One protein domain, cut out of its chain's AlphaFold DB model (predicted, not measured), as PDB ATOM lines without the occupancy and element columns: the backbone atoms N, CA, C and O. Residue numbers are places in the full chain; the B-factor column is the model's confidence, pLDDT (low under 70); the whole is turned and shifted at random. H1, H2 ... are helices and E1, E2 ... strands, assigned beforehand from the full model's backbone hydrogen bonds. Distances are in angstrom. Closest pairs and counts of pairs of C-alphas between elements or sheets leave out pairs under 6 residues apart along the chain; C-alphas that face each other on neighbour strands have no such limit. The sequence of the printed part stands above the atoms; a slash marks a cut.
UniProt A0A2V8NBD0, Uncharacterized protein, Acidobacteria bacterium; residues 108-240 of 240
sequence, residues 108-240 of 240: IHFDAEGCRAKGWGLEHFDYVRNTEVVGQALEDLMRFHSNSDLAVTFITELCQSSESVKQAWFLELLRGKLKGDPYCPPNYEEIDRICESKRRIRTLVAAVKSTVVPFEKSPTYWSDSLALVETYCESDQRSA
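AT A GLANCE: This is residues 108 to 240 of the 240 residues of an uncharacterized protein of Acidobacteria bacterium (UniProt A0A2V8NBD0). The longest helix, H4, runs through the middle of a helical body: the hairpin H6 and H7 packs on it, and so does H3, which makes a corner with H2 and has short H5 beside it. Before H2, a small antiparallel sheet, E1 and E2, leads away to H1 at its far end. The 133 printed residues, mostly helix by class, include seven named helices and two named strands, in the order E1 H1 E2 H2 H3 H4 H5 H6 H7. The whole is compact, with radius of gyration of the C-alphas 15.6 A and spans of 42 by 37 by 30 A.

HOW THE PARTS SIT: E1, residues 108 to 110, is antiparallel to E2, residues 125 to 128, at 172 degrees; N 108 and O 127, 2.8 A apart, are within hydrogen-bond range. H1, residues 112 to 117, touches no helix. H2, residues 131 to 143, and H3, residues 148 to 160, form a hairpin at a steep tilt of 45 degrees, touching through residues 138 to 142 and 148 to 151 alone; their closest C-alphas, Met 142 and Ser 148, are 4.4 A apart. H3, with residues 155 to 160 alone, touches residues 166 to 170 of H4, residues 164 to 179; closest C-alphas Leu 158 and Lys 166, 5.0 A. H5, residues 189 to 195, touches H3 the same way at a shallow tilt of 13 degrees; closest C-alphas Val 152 and Ile 191, 6.2 A. H6, residues 198 to 211, touches H4's residues 164 to 171 alone; closest C-alphas Ser 164 and Val 208, 5.9 A. H7, residues 221 to 234, forms a hairpin with H6, a shallow tilt of 23 degrees; closest C-alphas Lys 198 and Cys 233, 5.3 A. H7, with residues 225 to 229 alone, touches residues 171 to 178 of H4, only just about perpendicular at 71 degrees; closest C-alphas Arg 175 and Ser 225, 6.3 A. In H1 to H7 every O i to N i+4 pair is within hydrogen-bond range.

IN THESE COORDINATES: E1 begins at C-alpha 108 (-17.887, 29.920, -33.643). H4 measures 22.3 A, H7 20.2 A and H6 19.9 A; H7 ends at C-alpha 234 (8.455, 40.289, -37.762).

THE WHOLE: The C-alphas farthest apart, Ala 117 and Ala 240, are 49.5 A apart. The printed part has no cut and no long link; residues 236 to 240 have pLDDT under 70.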
ATOM      1  N   ILE A 108     -17.051  30.588 -34.634       92.38
ATOM      2  CA  ILE A 108     -17.887  29.920 -33.643       92.38
ATOM      3  C   ILE A 108     -17.096  29.828 -32.339       92.38
ATOM      4  O   ILE A 108     -16.062  29.163 -32.265       92.38
ATOM      5  N   HIS A 109     -17.610  30.510 -31.316       92.75
ATOM      6  CA  HIS A 109     -17.052  30.543 -29.970       92.75
ATOM      7  C   HIS A 109     -17.840  29.618 -29.040       92.75
ATOM      8  O   HIS A 109     -19.051  29.785 -28.867       92.75
ATOM      9  N   PHE A 110     -17.144  28.688 -28.395       92.19
ATOM     10  CA  PHE A 110     -17.638  27.960 -27.235       92.19
ATOM     11  C   PHE A 110     -16.980  28.513 -25.979       92.19
ATOM     12  O   PHE A 110     -15.757  28.485 -25.851       92.19
ATOM     13  N   ASP A 111     -17.794  28.948 -25.026       92.31
ATOM     14  CA  ASP A 111     -17.331  29.276 -23.683       92.31
ATOM     15  C   ASP A 111     -17.090  28.002 -22.846       92.31
ATOM     16  O   ASP A 111     -17.216  26.865 -23.324       92.31
ATOM     17  N   ALA A 112     -16.759  28.178 -21.567       93.62
ATOM     18  CA  ALA A 112     -16.505  27.070 -20.648       93.62
ATOM     19  C   ALA A 112     -17.724  26.147 -20.481       93.62
ATOM     20  O   ALA A 112     -17.568  24.950 -20.237       93.62
ATOM     21  N   GLU A 113     -18.946  26.674 -20.578       94.31
ATOM     22  CA  GLU A 113     -20.161  25.866 -20.484       94.31
ATOM     23  C   GLU A 113     -20.372  25.047 -21.759       94.31
ATOM     24  O   GLU A 113     -20.567  23.833 -21.671       94.31
ATOM     25  N   GLY A 114     -20.226  25.673 -22.928       92.88
ATOM     26  CA  GLY A 114     -20.274  25.013 -24.229       92.88
ATOM     27  C   GLY A 114     -19.227  23.906 -24.358       92.88
ATOM     28  O   GLY A 114     -19.555  22.782 -24.745       92.88
ATOM     29  N   CYS A 115     -17.987  24.173 -23.943       94.06
ATOM     30  CA  CYS A 115     -16.908  23.182 -23.946       94.06
ATOM     31  C   CYS A 115     -17.186  22.007 -22.995       94.06
ATOM     32  O   CYS A 115     -16.911  20.852 -23.334       94.06
ATOM     33  N   ARG A 116     -17.769  22.265 -21.813       94.75
ATOM     34  CA  ARG A 116     -18.193  21.204 -20.882       94.75
ATOM     35  C   ARG A 116     -19.332  20.362 -21.446       94.75
ATOM     36  O   ARG A 116     -19.281  19.144 -21.317       94.75
ATOM     37  N   ALA A 117     -20.319  20.977 -22.097       95.38
ATOM     38  CA  ALA A 117     -21.427  20.259 -22.730       95.38
ATOM     39  C   ALA A 117     -20.948  19.309 -23.844       95.38
ATOM     40  O   ALA A 117     -21.543  18.256 -24.058       95.38
ATOM     41  N   LYS A 118     -19.844  19.656 -24.517       92.38
ATOM     42  CA  LYS A 118     -19.176  18.811 -25.518       92.38
ATOM     43  C   LYS A 118     -18.214  17.773 -24.927       92.38
ATOM     44  O   LYS A 118     -17.739  16.908 -25.656       92.38
ATOM     45  N   GLY A 119     -17.927  17.834 -23.625       95.19
ATOM     46  CA  GLY A 119     -17.002  16.919 -22.951       95.19
ATOM     47  C   GLY A 119     -15.519  17.188 -23.231       95.19
ATOM     48  O   GLY A 119     -14.694  16.318 -22.971       95.19
ATOM     49  N   TRP A 120     -15.161  18.372 -23.741       93.94
ATOM     50  CA  TRP A 120     -13.782  18.690 -24.141       93.94
ATOM     51  C   TRP A 120     -12.860  19.062 -22.975       93.94
ATOM     52  O   TRP A 120     -11.645  18.964 -23.099       93.94
ATOM     53  N   GLY A 121     -13.419  19.503 -21.845       92.56
ATOM     54  CA  GLY A 121     -12.625  19.930 -20.685       92.56
ATOM     55  C   GLY A 121     -11.818  21.219 -20.905       92.56
ATOM     56  O   GLY A 121     -10.871  21.467 -20.164       92.56
ATOM     57  N   LEU A 122     -12.182  22.025 -21.907       92.00
ATOM     58  CA  LEU A 122     -11.557  23.311 -22.228       92.00
ATOM     59  C   LEU A 122     -12.292  24.479 -21.550       92.00
ATOM     60  O   LEU A 122     -13.489  24.388 -21.270       92.00
ATOM     61  N   GLU A 123     -11.583  25.584 -21.304       91.81
ATOM     62  CA  GLU A 123     -12.185  26.830 -20.793       91.81
ATOM     63  C   GLU A 123     -12.889  27.638 -21.884       91.81
ATOM     64  O   GLU A 123     -13.846  28.351 -21.600       91.81
ATOM     65  N   HIS A 124     -12.415  27.538 -23.120       91.88
ATOM     66  CA  HIS A 124     -13.073  28.048 -24.314       91.88
ATOM     67  C   HIS A 124     -12.492  27.345 -25.546       91.88
ATOM     68  O   HIS A 124     -11.417  26.739 -25.478       91.88
ATOM     69  N   PHE A 125     -13.198  27.428 -26.668       91.50
ATOM     70  CA  PHE A 125     -12.732  26.954 -27.965       91.50
ATOM     71  C   PHE A 125     -13.314  27.828 -29.074       91.50
ATOM     72  O   PHE A 125     -14.529  28.003 -29.153       91.50
ATOM     73  N   ASP A 126     -12.447  28.360 -29.931       92.50
ATOM     74  CA  ASP A 126     -12.823  29.145 -31.102       92.50
ATOM     75  C   ASP A 126     -12.420  28.397 -32.369       92.50
ATOM     76  O   ASP A 126     -11.275  27.953 -32.496       92.50
ATOM     77  N   TYR A 127     -13.324  28.317 -33.340       91.38
ATOM     78  CA  TYR A 127     -12.986  27.836 -34.675       91.38
ATOM     79  C   TYR A 127     -13.747  28.605 -35.746       91.38
ATOM     80  O   TYR A 127     -14.829  29.138 -35.505       91.38
ATOM     81  N   VAL A 128     -13.174  28.663 -36.943       94.44
ATOM     82  CA  VAL A 128     -13.844  29.246 -38.103       94.44
ATOM     83  C   VAL A 128     -14.659  28.160 -38.785       94.44
ATOM     84  O   VAL A 128     -14.166  27.063 -39.070       94.44
ATOM     85  N   ARG A 129     -15.933  28.458 -39.027       94.25
ATOM     86  CA  ARG A 129     -16.844  27.549 -39.715       94.25
ATOM     87  C   ARG A 129     -16.281  27.174 -41.085       94.25
ATOM     88  O   ARG A 129     -15.811  28.040 -41.809       94.25
ATOM     89  N   ASN A 130     -16.377  25.896 -41.446       95.56
ATOM     90  CA  ASN A 130     -15.872  25.309 -42.695       95.56
ATOM     91  C   ASN A 130     -14.344  25.243 -42.854       95.56
ATOM     92  O   ASN A 130     -13.894  24.768 -43.895       95.56
ATOM     93  N   THR A 131     -13.530  25.653 -41.868       95.38
ATOM     94  CA  THR A 131     -12.060  25.553 -41.997       95.38
ATOM     95  C   THR A 131     -11.603  24.127 -42.282       95.38
ATOM     96  O   THR A 131     -10.749  23.933 -43.139       95.38
ATOM     97  N   GLU A 132     -12.200  23.129 -41.625       94.94
ATOM     98  CA  GLU A 132     -11.852  21.719 -41.837       94.94
ATOM     99  C   GLU A 132     -12.168  21.272 -43.270       94.94
ATOM    100  O   GLU A 132     -11.317  20.692 -43.936       94.94
ATOM    101  N   VAL A 133     -13.353  21.619 -43.783       96.00
ATOM    102  CA  VAL A 133     -13.795  21.250 -45.139       96.00
ATOM    103  C   VAL A 133     -12.927  21.921 -46.206       96.00
ATOM    104  O   VAL A 133     -12.485  21.270 -47.150       96.00
ATOM    105  N   VAL A 134     -12.652  23.220 -46.054       97.00
ATOM    106  CA  VAL A 134     -11.796  23.975 -46.982       97.00
ATOM    107  C   VAL A 134     -10.364  23.445 -46.934       97.00
ATOM    108  O   VAL A 134      -9.754  23.242 -47.982       97.00
ATOM    109  N   GLY A 135      -9.841  23.184 -45.736       95.69
ATOM    110  CA  GLY A 135      -8.530  22.582 -45.523       95.69
ATOM    111  C   GLY A 135      -8.384  21.232 -46.214       95.69
ATOM    112  O   GLY A 135      -7.480  21.060 -47.031       95.69
ATOM    113  N   GLN A 136      -9.327  20.321 -45.960       95.81
ATOM    114  CA  GLN A 136      -9.370  18.989 -46.563       95.81
ATOM    115  C   GLN A 136      -9.457  19.063 -48.092       95.81
ATOM    116  O   GLN A 136      -8.707  18.386 -48.790       95.81
ATOM    117  N   ALA A 137     -10.313  19.936 -48.634       96.19
ATOM    118  CA  ALA A 137     -10.441  20.130 -50.076       96.19
ATOM    119  C   ALA A 137      -9.122  20.583 -50.724       96.19
ATOM    120  O   ALA A 137      -8.742  20.089 -51.787       96.19
ATOM    121  N   LEU A 138      -8.423  21.533 -50.091       96.25
ATOM    122  CA  LEU A 138      -7.135  22.032 -50.569       96.25
ATOM    123  C   LEU A 138      -6.042  20.967 -50.457       96.25
ATOM    124  O   LEU A 138      -5.237  20.836 -51.377       96.25
ATOM    125  N   GLU A 139      -6.021  20.193 -49.373       94.06
ATOM    126  CA  GLU A 139      -5.111  19.058 -49.229       94.06
ATOM    127  C   GLU A 139      -5.346  18.019 -50.330       94.06
ATOM    128  O   GLU A 139      -4.400  17.639 -51.021       94.06
ATOM    129  N   ASP A 140      -6.597  17.618 -50.563       94.81
ATOM    130  CA  ASP A 140      -6.950  16.603 -51.556       94.81
ATOM    131  C   ASP A 140      -6.638  17.053 -52.988       94.81
ATOM    132  O   ASP A 140      -6.123  16.264 -53.785       94.81
ATOM    133  N   LEU A 141      -6.876  18.330 -53.315       95.25
ATOM    134  CA  LEU A 141      -6.530  18.897 -54.624       95.25
ATOM    135  C   LEU A 141      -5.031  18.782 -54.909       95.25
ATOM    136  O   LEU A 141      -4.624  18.500 -56.039       95.25
ATOM    137  N   MET A 142      -4.210  18.971 -53.880       92.00
ATOM    138  CA  MET A 142      -2.763  18.845 -53.990       92.00
ATOM    139  C   MET A 142      -2.316  17.383 -53.967       92.00
ATOM    140  O   MET A 142      -1.436  17.006 -54.739       92.00
ATOM    141  N   ARG A 143      -2.935  16.549 -53.126       91.62
ATOM    142  CA  ARG A 143      -2.630  15.121 -52.969       91.62
ATOM    143  C   ARG A 143      -2.905  14.321 -54.238       91.62
ATOM    144  O   ARG A 143      -2.110  13.453 -54.580       91.62
ATOM    145  N   PHE A 144      -4.012  14.589 -54.928       90.75
ATOM    146  CA  PHE A 144      -4.384  13.855 -56.141       90.75
ATOM    147  C   PHE A 144      -3.829  14.476 -57.434       90.75
ATOM    148  O   PHE A 144      -4.108  13.961 -58.511       90.75
ATOM    149  N   HIS A 145      -3.006  15.528 -57.319       82.44
ATOM    150  CA  HIS A 145      -2.175  16.207 -58.329       82.44
ATOM    151  C   HIS A 145      -2.854  16.753 -59.600       82.44
ATOM    152  O   HIS A 145      -2.526  17.873 -59.999       82.44
ATOM    153  N   SER A 146      -3.797  16.033 -60.219       88.44
ATOM    154  CA  SER A 146      -4.494  16.389 -61.468       88.44
ATOM    155  C   SER A 146      -5.190  17.751 -61.423       88.44
ATOM    156  O   SER A 146      -5.463  18.329 -62.472       88.44
ATOM    157  N   ASN A 147      -5.475  18.260 -60.221       90.75
ATOM    158  CA  ASN A 147      -6.151  19.534 -59.993       90.75
ATOM    159  C   ASN A 147      -5.408  20.436 -58.982       90.75
ATOM    160  O   ASN A 147      -6.003  21.347 -58.413       90.75
ATOM    161  N   SER A 148      -4.112  20.201 -58.751       93.31
ATOM    162  CA  SER A 148      -3.295  20.979 -57.798       93.31
ATOM    163  C   SER A 148      -3.242  22.479 -58.126       93.31
ATOM    164  O   SER A 148      -3.264  23.334 -57.240       93.31
ATOM    165  N   ASP A 149      -3.269  22.820 -59.412       94.88
ATOM    166  CA  ASP A 149      -3.309  24.194 -59.908       94.88
ATOM    167  C   ASP A 149      -4.557  24.967 -59.442       94.88
ATOM    168  O   ASP A 149      -4.494  26.184 -59.236       94.88
ATOM    169  N   LEU A 150      -5.678  24.272 -59.211       96.25
ATOM    170  CA  LEU A 150      -6.910  24.872 -58.705       96.25
ATOM    171  C   LEU A 150      -6.739  25.371 -57.265       96.25
ATOM    172  O   LEU A 150      -7.190  26.473 -56.952       96.25
ATOM    173  N   ALA A 151      -6.049  24.611 -56.409       95.75
ATOM    174  CA  ALA A 151      -5.764  25.025 -55.033       95.75
ATOM    175  C   ALA A 151      -4.839  26.251 -54.995       95.75
ATOM    176  O   ALA A 151      -5.124  27.224 -54.295       95.75
ATOM    177  N   VAL A 152      -3.774  26.249 -55.807       95.69
ATOM    178  CA  VAL A 152      -2.849  27.391 -55.933       95.69
ATOM    179  C   VAL A 152      -3.584  28.638 -56.424       95.69
ATOM    180  O   VAL A 152      -3.418  29.722 -55.860       95.69
ATOM    181  N   THR A 153      -4.430  28.487 -57.445       96.94
ATOM    182  CA  THR A 153      -5.242  29.580 -57.992       96.94
ATOM    183  C   THR A 153      -6.190  30.137 -56.935       96.94
ATOM    184  O   THR A 153      -6.208  31.344 -56.698       96.94
ATOM    185  N   PHE A 154      -6.912  29.266 -56.230       97.56
ATOM    186  CA  PHE A 154      -7.848  29.666 -55.184       97.56
ATOM    187  C   PHE A 154      -7.160  30.442 -54.049       97.56
ATOM    188  O   PHE A 154      -7.584  31.546 -53.708       97.56
ATOM    189  N   ILE A 155      -6.049  29.928 -53.510       96.81
ATOM    190  CA  ILE A 155      -5.295  30.603 -52.438       96.81
ATOM    191  C   ILE A 155      -4.720  31.940 -52.927       96.81
ATOM    192  O   ILE A 155      -4.748  32.934 -52.194       96.81
ATOM    193  N   THR A 156      -4.236  31.994 -54.171       97.12
ATOM    194  CA  THR A 156      -3.751  33.238 -54.787       97.12
ATOM    195  C   THR A 156      -4.857  34.284 -54.841       97.12
ATOM    196  O   THR A 156      -4.634  35.435 -54.462       97.12
ATOM    197  N   GLU A 157      -6.062  33.899 -55.255       97.69
ATOM    198  CA  GLU A 157      -7.210  34.799 -55.310       97.69
ATOM    199  C   GLU A 157      -7.640  35.290 -53.925       97.69
ATOM    200  O   GLU A 157      -7.917  36.481 -53.773       97.69
ATOM    201  N   LEU A 158      -7.638  34.429 -52.899       97.69
ATOM    202  CA  LEU A 158      -7.885  34.858 -51.517       97.69
ATOM    203  C   LEU A 158      -6.845  35.896 -51.068       97.69
ATOM    204  O   LEU A 158      -7.201  36.961 -50.558       97.69
ATOM    205  N   CYS A 159      -5.561  35.631 -51.330       97.00
ATOM    206  CA  CYS A 159      -4.457  36.534 -51.003       97.00
ATOM    207  C   CYS A 159      -4.566  37.878 -51.736       97.00
ATOM    208  O   CYS A 159      -4.255  38.929 -51.168       97.00
ATOM    209  N   GLN A 160      -4.999  37.873 -52.998       96.69
ATOM    210  CA  GLN A 160      -5.063  39.056 -53.862       96.69
ATOM    211  C   GLN A 160      -6.392  39.814 -53.782       96.69
ATOM    212  O   GLN A 160      -6.452  40.966 -54.215       96.69
ATOM    213  N   SER A 161      -7.426  39.224 -53.180       96.94
ATOM    214  CA  SER A 161      -8.755  39.823 -53.096       96.94
ATOM    215  C   SER A 161      -8.751  41.196 -52.412       96.94
ATOM    216  O   SER A 161      -7.937  41.493 -51.529       96.94
ATOM    217  N   SER A 162      -9.691  42.048 -52.822       95.75
ATOM    218  CA  SER A 162     -10.066  43.281 -52.124       95.75
ATOM    219  C   SER A 162     -11.217  43.075 -51.130       95.75
ATOM    220  O   SER A 162     -11.506  43.982 -50.355       95.75
ATOM    221  N   GLU A 163     -11.867  41.908 -51.139       96.50
ATOM    222  CA  GLU A 163     -12.983  41.574 -50.253       96.50
ATOM    223  C   GLU A 163     -12.457  41.128 -48.885       96.50
ATOM    224  O   GLU A 163     -11.710  40.155 -48.783       96.50
ATOM    225  N   SER A 164     -12.877  41.807 -47.816       95.44
ATOM    226  CA  SER A 164     -12.385  41.557 -46.456       95.44
ATOM    227  C   SER A 164     -12.607  40.121 -45.971       95.44
ATOM    228  O   SER A 164     -11.744  39.566 -45.299       95.44
ATOM    229  N   VAL A 165     -13.719  39.491 -46.362       95.94
ATOM    230  CA  VAL A 165     -14.033  38.087 -46.038       95.94
ATOM    231  C   VAL A 165     -13.010  37.129 -46.652       95.94
ATOM    232  O   VAL A 165     -12.479  36.264 -45.961       95.94
ATOM    233  N   LYS A 166     -12.662  37.309 -47.930       97.50
ATOM    234  CA  LYS A 166     -11.647  36.481 -48.602       97.50
ATOM    235  C   LYS A 166     -10.254  36.702 -48.016       97.50
ATOM    236  O   LYS A 166      -9.485  35.756 -47.870       97.50
ATOM    237  N   GLN A 167      -9.943  37.939 -47.631       97.56
ATOM    238  CA  GLN A 167      -8.698  38.258 -46.936       97.56
ATOM    239  C   GLN A 167      -8.630  37.582 -45.559       97.56
ATOM    240  O   GLN A 167      -7.581  37.051 -45.201       97.56
ATOM    241  N   ALA A 168      -9.736  37.558 -44.810       97.06
ATOM    242  CA  ALA A 168      -9.837  36.838 -43.542       97.06
ATOM    243  C   ALA A 168      -9.606  35.331 -43.735       97.06
ATOM    244  O   ALA A 168      -8.802  34.751 -43.009       97.06
ATOM    245  N   TRP A 169     -10.203  34.730 -44.767       97.75
ATOM    246  CA  TRP A 169      -9.946  33.335 -45.140       97.75
ATOM    247  C   TRP A 169      -8.479  33.059 -45.457       97.75
ATOM    248  O   TRP A 169      -7.920  32.091 -44.947       97.75
ATOM    249  N   PHE A 170      -7.820  33.924 -46.232       97.56
ATOM    250  CA  PHE A 170      -6.382  33.785 -46.472       97.56
ATOM    251  C   PHE A 170      -5.574  33.800 -45.164       97.56
ATOM    252  O   PHE A 170      -4.672  32.982 -44.984       97.56
ATOM    253  N   LEU A 171      -5.899  34.711 -44.238       97.12
ATOM    254  CA  LEU A 171      -5.215  34.795 -42.947       97.12
ATOM    255  C   LEU A 171      -5.496  33.586 -42.044       97.12
ATOM    256  O   LEU A 171      -4.579  33.163 -41.347       97.12
ATOM    257  N   GLU A 172      -6.700  33.010 -42.067       96.69
ATOM    258  CA  GLU A 172      -7.014  31.776 -41.326       96.69
ATOM    259  C   GLU A 172      -6.226  30.580 -41.869       96.69
ATOM    260  O   GLU A 172      -5.620  29.840 -41.097       96.69
ATOM    261  N   LEU A 173      -6.145  30.429 -43.193       96.00
ATOM    262  CA  LEU A 173      -5.339  29.376 -43.815       96.00
ATOM    263  C   LEU A 173      -3.848  29.520 -43.459       96.00
ATOM    264  O   LEU A 173      -3.191  28.539 -43.104       96.00
ATOM    265  N   LEU A 174      -3.320  30.751 -43.484       95.75
ATOM    266  CA  LEU A 174      -1.954  31.041 -43.043       95.75
ATOM    267  C   LEU A 174      -1.766  30.739 -41.548       95.75
ATOM    268  O   LEU A 174      -0.777  30.114 -41.172       95.75
ATOM    269  N   ARG A 175      -2.707  31.150 -40.691       95.19
ATOM    270  CA  ARG A 175      -2.679  30.857 -39.252       95.19
ATOM    271  C   ARG A 175      -2.632  29.354 -39.004       95.19
ATOM    272  O   ARG A 175      -1.805  28.911 -38.210       95.19
ATOM    273  N   GLY A 176      -3.482  28.585 -39.684       93.88
ATOM    274  CA  GLY A 176      -3.502  27.129 -39.572       93.88
ATOM    275  C   GLY A 176      -2.160  26.507 -39.938       93.88
ATOM    276  O   GLY A 176      -1.629  25.687 -39.192       93.88
ATOM    277  N   LYS A 177      -1.541  26.987 -41.023       93.06
ATOM    278  CA  LYS A 177      -0.206  26.546 -41.444       93.06
ATOM    279  C   LYS A 177       0.870  26.863 -40.400       93.06
ATOM    280  O   LYS A 177       1.710  26.020 -40.111       93.06
ATOM    281  N   LEU A 178       0.832  28.055 -39.800       92.69
ATOM    282  CA  LEU A 178       1.783  28.469 -38.759       92.69
ATOM    283  C   LEU A 178       1.622  27.681 -37.450       92.69
ATOM    284  O   LEU A 178       2.610  27.480 -36.745       92.69
ATOM    285  N   LYS A 179       0.400  27.242 -37.118       92.19
ATOM    286  CA  LYS A 179       0.132  26.383 -35.952       92.19
ATOM    287  C   LYS A 179       0.429  24.902 -36.204       92.19
ATOM    288  O   LYS A 179       0.597  24.163 -35.238       92.19
ATOM    289  N   GLY A 180       0.521  24.486 -37.467       89.56
ATOM    290  CA  GLY A 180       0.588  23.073 -37.833       89.56
ATOM    291  C   GLY A 180      -0.750  22.361 -37.623       89.56
ATOM    292  O   GLY A 180      -0.767  21.215 -37.181       89.56
ATOM    293  N   ASP A 181      -1.860  23.054 -37.890       89.62
ATOM    294  CA  ASP A 181      -3.197  22.475 -37.773       89.62
ATOM    295  C   ASP A 181      -3.388  21.349 -38.810       89.62
ATOM    296  O   ASP A 181      -2.908  21.469 -39.942       89.62
ATOM    297  N   PRO A 182      -4.119  20.268 -38.475       85.25
ATOM    298  CA  PRO A 182      -4.277  19.113 -39.362       85.25
ATOM    299  C   PRO A 182      -4.992  19.447 -40.678       85.25
ATOM    300  O   PRO A 182      -4.755  18.780 -41.672       85.25
ATOM    301  N   TYR A 183      -5.810  20.503 -40.695       82.94
ATOM    302  CA  TYR A 183      -6.555  20.966 -41.870       82.94
ATOM    303  C   TYR A 183      -5.951  22.240 -42.485       82.94
ATOM    304  O   TYR A 183      -6.650  23.055 -43.085       82.94
ATOM    305  N   CYS A 184      -4.656  22.487 -42.280       84.12
ATOM    306  CA  CYS A 184      -3.982  23.610 -42.924       84.12
ATOM    307  C   CYS A 184      -3.665  23.314 -44.403       84.12
ATOM    308  O   CYS A 184      -3.556  22.147 -44.786       84.12
ATOM    309  N   PRO A 185      -3.474  24.344 -45.254       78.44
ATOM    310  CA  PRO A 185      -2.985  24.118 -46.609       78.44
ATOM    311  C   PRO A 185      -1.671  23.321 -46.589       78.44
ATOM    312  O   PRO A 185      -0.779  23.645 -45.794       78.44
ATOM    313  N   PRO A 186      -1.503  22.332 -47.481       76.12
ATOM    314  CA  PRO A 186      -0.331  21.470 -47.472       76.12
ATOM    315  C   PRO A 186       0.958  22.258 -47.762       76.12
ATOM    316  O   PRO A 186       0.950  23.328 -48.380       76.12
ATOM    317  N   ASN A 187       2.093  21.720 -47.314       82.00
ATOM    318  CA  ASN A 187       3.415  22.302 -47.561       82.00
ATOM    319  C   ASN A 187       3.843  22.061 -49.012       82.00
ATOM    320  O   ASN A 187       4.448  21.038 -49.328       82.00
ATOM    321  N   TYR A 188       3.500  23.013 -49.879       86.25
ATOM    322  CA  TYR A 188       3.877  23.055 -51.287       86.25
ATOM    323  C   TYR A 188       4.549  24.380 -51.621       86.25
ATOM    324  O   TYR A 188       4.091  25.438 -51.187       86.25
ATOM    325  N   GLU A 189       5.582  24.322 -52.459       90.25
ATOM    326  CA  GLU A 189       6.427  25.469 -52.806       90.25
ATOM    327  C   GLU A 189       5.623  26.637 -53.408       90.25
ATOM    328  O   GLU A 189       5.895  27.804 -53.134       90.25
ATOM    329  N   GLU A 190       4.613  26.360 -54.231       91.50
ATOM    330  CA  GLU A 190       3.711  27.372 -54.788       91.50
ATOM    331  C   GLU A 190       2.922  28.106 -53.697       91.50
ATOM    332  O   GLU A 190       2.819  29.331 -53.732       91.50
ATOM    333  N   ILE A 191       2.380  27.368 -52.724       91.25
ATOM    334  CA  ILE A 191       1.587  27.930 -51.622       91.25
ATOM    335  C   ILE A 191       2.497  28.695 -50.654       91.25
ATOM    336  O   ILE A 191       2.136  29.784 -50.197       91.25
ATOM    337  N   ASP A 192       3.692  28.169 -50.392       92.25
ATOM    338  CA  ASP A 192       4.698  28.812 -49.548       92.25
ATOM    339  C   ASP A 192       5.100  30.169 -50.132       92.25
ATOM    340  O   ASP A 192       5.032  31.177 -49.430       92.25
ATOM    341  N   ARG A 193       5.356  30.240 -51.445       93.31
ATOM    342  CA  ARG A 193       5.647  31.501 -52.148       93.31
ATOM    343  C   ARG A 193       4.530  32.541 -52.031       93.31
ATOM    344  O   ARG A 193       4.812  33.735 -51.925       93.31
ATOM    345  N   ILE A 194       3.259  32.128 -52.014       92.75
ATOM    346  CA  ILE A 194       2.139  33.060 -51.775       92.75
ATOM    347  C   ILE A 194       2.205  33.621 -50.343       92.75
ATOM    348  O   ILE A 194       1.941  34.808 -50.124       92.75
ATOM    349  N   CYS A 195       2.592  32.786 -49.376       91.19
ATOM    350  CA  CYS A 195       2.718  33.140 -47.961       91.19
ATOM    351  C   CYS A 195       3.997  33.937 -47.626       91.19
ATOM    352  O   CYS A 195       4.072  34.552 -46.566       91.19
ATOM    353  N   GLU A 196       4.990  33.996 -48.513       91.38
ATOM    354  CA  GLU A 196       6.259  34.702 -48.266       91.38
ATOM    355  C   GLU A 196       6.137  36.235 -48.293       91.38
ATOM    356  O   GLU A 196       6.972  36.950 -47.729       91.38
ATOM    357  N   SER A 197       5.095  36.786 -48.924       92.69
ATOM    358  CA  SER A 197       4.936  38.238 -49.066       92.69
ATOM    359  C   SER A 197       4.486  38.906 -47.759       92.69
ATOM    360  O   SER A 197       3.348  39.358 -47.611       92.69
ATOM    361  N   LYS A 198       5.414  39.063 -46.807       93.50
ATOM    362  CA  LYS A 198       5.185  39.714 -45.500       93.50
ATOM    363  C   LYS A 198       4.604  41.120 -45.633       93.50
ATOM    364  O   LYS A 198       3.796  41.549 -44.814       93.50
ATOM    365  N   ARG A 199       4.980  41.866 -46.681       94.00
ATOM    366  CA  ARG A 199       4.374  43.176 -46.979       94.00
ATOM    367  C   ARG A 199       2.883  43.040 -47.294       94.00
ATOM    368  O   ARG A 199       2.099  43.813 -46.754       94.00
ATOM    369  N   ARG A 200       2.498  42.087 -48.151       94.94
ATOM    370  CA  ARG A 200       1.090  41.842 -48.483       94.94
ATOM    371  C   ARG A 200       0.322  41.384 -47.248       94.94
ATOM    372  O   ARG A 200      -0.724  41.959 -46.975       94.94
ATOM    373  N   ILE A 201       0.870  40.445 -46.479       96.31
ATOM    374  CA  ILE A 201       0.237  39.932 -45.256       96.31
ATOM    375  C   ILE A 201      -0.062  41.066 -44.273       96.31
ATOM    376  O   ILE A 201      -1.191  41.173 -43.812       96.31
ATOM    377  N   ARG A 202       0.884  41.980 -44.017       95.50
ATOM    378  CA  ARG A 202       0.630  43.149 -43.151       95.50
ATOM    379  C   ARG A 202      -0.528  44.019 -43.649       95.50
ATOM    380  O   ARG A 202      -1.340  44.469 -42.844       95.50
ATOM    381  N   THR A 203      -0.630  44.243 -44.961       95.56
ATOM    382  CA  THR A 203      -1.767  44.974 -45.547       95.56
ATOM    383  C   THR A 203      -3.088  44.243 -45.303       95.56
ATOM    384  O   THR A 203      -4.074  44.883 -44.946       95.56
ATOM    385  N   LEU A 204      -3.105  42.916 -45.461       96.50
ATOM    386  CA  LEU A 204      -4.288  42.093 -45.205       96.50
ATOM    387  C   LEU A 204      -4.686  42.119 -43.726       96.50
ATOM    388  O   LEU A 204      -5.854  42.335 -43.419       96.50
ATOM    389  N   VAL A 205      -3.721  41.992 -42.811       96.00
ATOM    390  CA  VAL A 205      -3.949  42.101 -41.362       96.00
ATOM    391  C   VAL A 205      -4.600  43.442 -41.020       96.00
ATOM    392  O   VAL A 205      -5.611  43.469 -40.324       96.00
ATOM    393  N   ALA A 206      -4.080  44.557 -41.539       94.69
ATOM    394  CA  ALA A 206      -4.658  45.880 -41.293       94.69
ATOM    395  C   ALA A 206      -6.097  46.012 -41.833       94.69
ATOM    396  O   ALA A 206      -6.967  46.590 -41.172       94.69
ATOM    397  N   ALA A 207      -6.369  45.453 -43.015       94.81
ATOM    398  CA  ALA A 207      -7.708  45.440 -43.597       94.81
ATOM    399  C   ALA A 207      -8.686  44.597 -42.760       94.81
ATOM    400  O   ALA A 207      -9.750  45.085 -42.387       94.81
ATOM    401  N   VAL A 208      -8.310  43.376 -42.371       94.12
ATOM    402  CA  VAL A 208      -9.148  42.483 -41.551       94.12
ATOM    403  C   VAL A 208      -9.406  43.082 -40.163       94.12
ATOM    404  O   VAL A 208     -10.560  43.114 -39.728       94.12
ATOM    405  N   LYS A 209      -8.389  43.674 -39.514       93.75
ATOM    406  CA  LYS A 209      -8.536  44.403 -38.234       93.75
ATOM    407  C   LYS A 209      -9.579  45.515 -38.292       93.75
ATOM    408  O   LYS A 209     -10.274  45.745 -37.309       93.75
ATOM    409  N   SER A 210      -9.676  46.217 -39.418       92.38
ATOM    410  CA  SER A 210     -10.588  47.358 -39.563       92.38
ATOM    411  C   SER A 210     -11.982  46.984 -40.068       92.38
ATOM    412  O   SER A 210     -12.915  47.750 -39.847       92.38
ATOM    413  N   THR A 211     -12.144  45.832 -40.727       92.06
ATOM    414  CA  THR A 211     -13.386  45.494 -41.451       92.06
ATOM    415  C   THR A 211     -14.088  44.224 -40.988       92.06
ATOM    416  O   THR A 211     -15.293  44.125 -41.191       92.06
ATOM    417  N   VAL A 212     -13.381  43.270 -40.378       89.31
ATOM    418  CA  VAL A 212     -13.950  41.981 -39.940       89.31
ATOM    419  C   VAL A 212     -13.987  41.905 -38.419       89.31
ATOM    420  O   VAL A 212     -15.052  41.714 -37.842       89.31
ATOM    421  N   VAL A 213     -12.844  42.150 -37.765       87.50
ATOM    422  CA  VAL A 213     -12.697  42.046 -36.300       87.50
ATOM    423  C   VAL A 213     -13.776  42.811 -35.513       87.50
ATOM    424  O   VAL A 213     -14.300  42.238 -34.563       87.50
ATOM    425  N   PRO A 214     -14.175  44.050 -35.876       86.56
ATOM    426  CA  PRO A 214     -15.160  44.805 -35.092       86.56
ATOM    427  C   PRO A 214     -16.573  44.208 -35.066       86.56
ATOM    428  O   PRO A 214     -17.381  44.612 -34.233       86.56
ATOM    429  N   PHE A 215     -16.894  43.307 -35.994       81.69
ATOM    430  CA  PHE A 215     -18.230  42.722 -36.141       81.69
ATOM    431  C   PHE A 215     -18.300  41.274 -35.654       81.69
ATOM    432  O   PHE A 215     -19.378  40.680 -35.666       81.69
ATOM    433  N   GLU A 216     -17.167  40.716 -35.233       80.75
ATOM    434  CA  GLU A 216     -17.084  39.333 -34.797       80.75
ATOM    435  C   GLU A 216     -17.455  39.151 -33.331       80.75
ATOM    436  O   GLU A 216     -17.271  40.035 -32.493       80.75
ATOM    437  N   LYS A 217     -18.014  37.977 -33.030       79.25
ATOM    438  CA  LYS A 217     -18.546  37.671 -31.694       79.25
ATOM    439  C   LYS A 217     -17.508  37.062 -30.761       79.25
ATOM    440  O   LYS A 217     -17.686  37.135 -29.547       79.25
ATOM    441  N   SER A 218     -16.452  36.458 -31.307       84.31
ATOM    442  CA  SER A 218     -15.394  35.871 -30.488       84.31
ATOM    443  C   SER A 218     -14.530  36.970 -29.855       84.31
ATOM    444  O   SER A 218     -14.003  37.824 -30.575       84.31
ATOM    445  N   PRO A 219     -14.344  36.957 -28.522       79.31
ATOM    446  CA  PRO A 219     -13.580  37.982 -27.816       79.31
ATOM    447  C   PRO A 219     -12.061  37.869 -28.026       79.31
ATOM    448  O   PRO A 219     -11.349  38.846 -27.797       79.31
ATOM    449  N   THR A 220     -11.563  36.697 -28.432       85.12
ATOM    450  CA  THR A 220     -10.132  36.335 -28.385       85.12
ATOM    451  C   THR A 220      -9.589  35.793 -29.704       85.12
ATOM    452  O   THR A 220      -8.399  35.932 -29.984       85.12
ATOM    453  N   TYR A 221     -10.435  35.229 -30.569       91.62
ATOM    454  CA  TYR A 221      -9.968  34.544 -31.775       91.62
ATOM    455  C   TYR A 221      -9.049  35.408 -32.653       91.62
ATOM    456  O   TYR A 221      -7.961  34.976 -33.043       91.62
ATOM    457  N   TRP A 222      -9.458  36.643 -32.959       90.25
ATOM    458  CA  TRP A 222      -8.681  37.512 -33.841       90.25
ATOM    459  C   TRP A 222      -7.460  38.121 -33.160       90.25
ATOM    460  O   TRP A 222      -6.460  38.339 -33.843       90.25
ATOM    461  N   SER A 223      -7.495  38.379 -31.847       87.69
ATOM    462  CA  SER A 223      -6.290  38.836 -31.144       87.69
ATOM    463  C   SER A 223      -5.202  37.775 -31.223       87.69
ATOM    464  O   SER A 223      -4.070  38.091 -31.582       87.69
ATOM    465  N   ASP A 224      -5.569  36.517 -30.995       89.50
ATOM    466  CA  ASP A 224      -4.623  35.408 -30.947       89.50
ATOM    467  C   ASP A 224      -4.142  35.034 -32.352       89.50
ATOM    468  O   ASP A 224      -2.944  34.862 -32.593       89.50
ATOM    469  N   SER A 225      -5.071  34.967 -33.311       91.38
ATOM    470  CA  SER A 225      -4.766  34.618 -34.700       91.38
ATOM    471  C   SER A 225      -3.892  35.675 -35.372       91.38
ATOM    472  O   SER A 225      -2.909  35.334 -36.031       91.38
ATOM    473  N   LEU A 226      -4.196  36.964 -35.184       92.50
ATOM    474  CA  LEU A 226      -3.410  38.033 -35.800       92.50
ATOM    475  C   LEU A 226      -2.074  38.241 -35.094       92.50
ATOM    476  O   LEU A 226      -1.095  38.488 -35.788       92.50
ATOM    477  N   ALA A 227      -1.986  38.071 -33.768       93.25
ATOM    478  CA  ALA A 227      -0.706  38.139 -33.062       93.25
ATOM    479  C   ALA A 227       0.291  37.091 -33.587       93.25
ATOM    480  O   ALA A 227       1.470  37.398 -33.794       93.25
ATOM    481  N   LEU A 228      -0.182  35.870 -33.870       94.12
ATOM    482  CA  LEU A 228       0.637  34.823 -34.482       94.12
ATOM    483  C   LEU A 228       1.137  35.231 -35.879       94.12
ATOM    484  O   LEU A 228       2.332  35.135 -36.167       94.12
ATOM    485  N   VAL A 229       0.240  35.722 -36.737       94.06
ATOM    486  CA  VAL A 229       0.577  36.146 -38.108       94.06
ATOM    487  C   VAL A 229       1.507  37.370 -38.117       94.06
ATOM    488  O   VAL A 229       2.420  37.464 -38.942       94.06
ATOM    489  N   GLU A 230       1.319  38.308 -37.192       93.06
ATOM    490  CA  GLU A 230       2.181  39.482 -37.032       93.06
ATOM    491  C   GLU A 230       3.585  39.077 -36.570       93.06
ATOM    492  O   GLU A 230       4.567  39.500 -37.184       93.06
ATOM    493  N   THR A 231       3.688  38.165 -35.597       94.69
ATOM    494  CA  THR A 231       4.970  37.592 -35.148       94.69
ATOM    495  C   THR A 231       5.721  36.930 -36.308       94.69
ATOM    496  O   THR A 231       6.922  37.152 -36.494       94.69
ATOM    497  N   TYR A 232       5.012  36.170 -37.151       93.25
ATOM    498  CA  TYR A 232       5.582  35.600 -38.373       93.25
ATOM    499  C   TYR A 232       6.149  36.688 -39.301       93.25
ATOM    500  O   TYR A 232       7.277  36.570 -39.791       93.25
ATOM    501  N   CYS A 233       5.427  37.793 -39.495       92.06
ATOM    502  CA  CYS A 233       5.898  38.900 -40.326       92.06
ATOM    503  C   CYS A 233       7.137  39.616 -39.751       92.06
ATOM    504  O   CYS A 233       7.923  40.175 -40.518       92.06
ATOM    505  N   GLU A 234       7.324  39.629 -38.433       91.00
ATOM    506  CA  GLU A 234       8.455  40.289 -37.762       91.00
ATOM    507  C   GLU A 234       9.753  39.471 -37.789       91.00
ATOM    508  O   GLU A 234      10.842  40.047 -37.797       91.00
ATOM    509  N   SER A 235       9.655  38.143 -37.871       85.88
ATOM    510  CA  SER A 235      10.800  37.219 -37.805       85.88
ATOM    511  C   SER A 235      11.905  37.443 -38.860       85.88
ATOM    512  O   SER A 235      13.051  37.090 -38.602       85.88
ATOM    513  N   ASP A 236      11.617  38.089 -40.002       65.19
ATOM    514  CA  ASP A 236      12.646  38.403 -41.022       65.19
ATOM    515  C   ASP A 236      13.474  39.643 -40.704       65.19
ATOM    516  O   ASP A 236      14.598  39.775 -41.175       65.19
ATOM    517  N   GLN A 237      12.935  40.579 -39.922       58.72
ATOM    518  CA  GLN A 237      13.621  41.847 -39.667       58.72
ATOM    519  C   GLN A 237      14.796  41.695 -38.697       58.72
ATOM    520  O   GLN A 237      15.570  42.630 -38.539       58.72
ATOM    521  N   ARG A 238      14.921  40.538 -38.036       55.91
ATOM    522  CA  ARG A 238      15.992  40.237 -37.074       55.91
ATOM    523  C   ARG A 238      17.152  39.438 -37.675       55.91
ATOM    524  O   ARG A 238      18.141  39.223 -36.982       55.91
ATOM    525  N   SER A 239      17.021  39.002 -38.928       52.19
ATOM    526  CA  SER A 239      18.026  38.204 -39.648       52.19
ATOM    527  C   SER A 239      18.805  39.017 -40.694       52.19
ATOM    528  O   SER A 239      19.665  38.457 -41.372       52.19
ATOM    529  N   ALA A 240      18.498  40.312 -40.825       47.09
ATOM    530  CA  ALA A 240      19.181  41.287 -41.678       47.09
ATOM    531  C   ALA A 240      19.911  42.322 -40.814       47.09
ATOM    532  O   ALA A 240      21.012  42.747 -41.225       47.09
TER     533      ALA A 240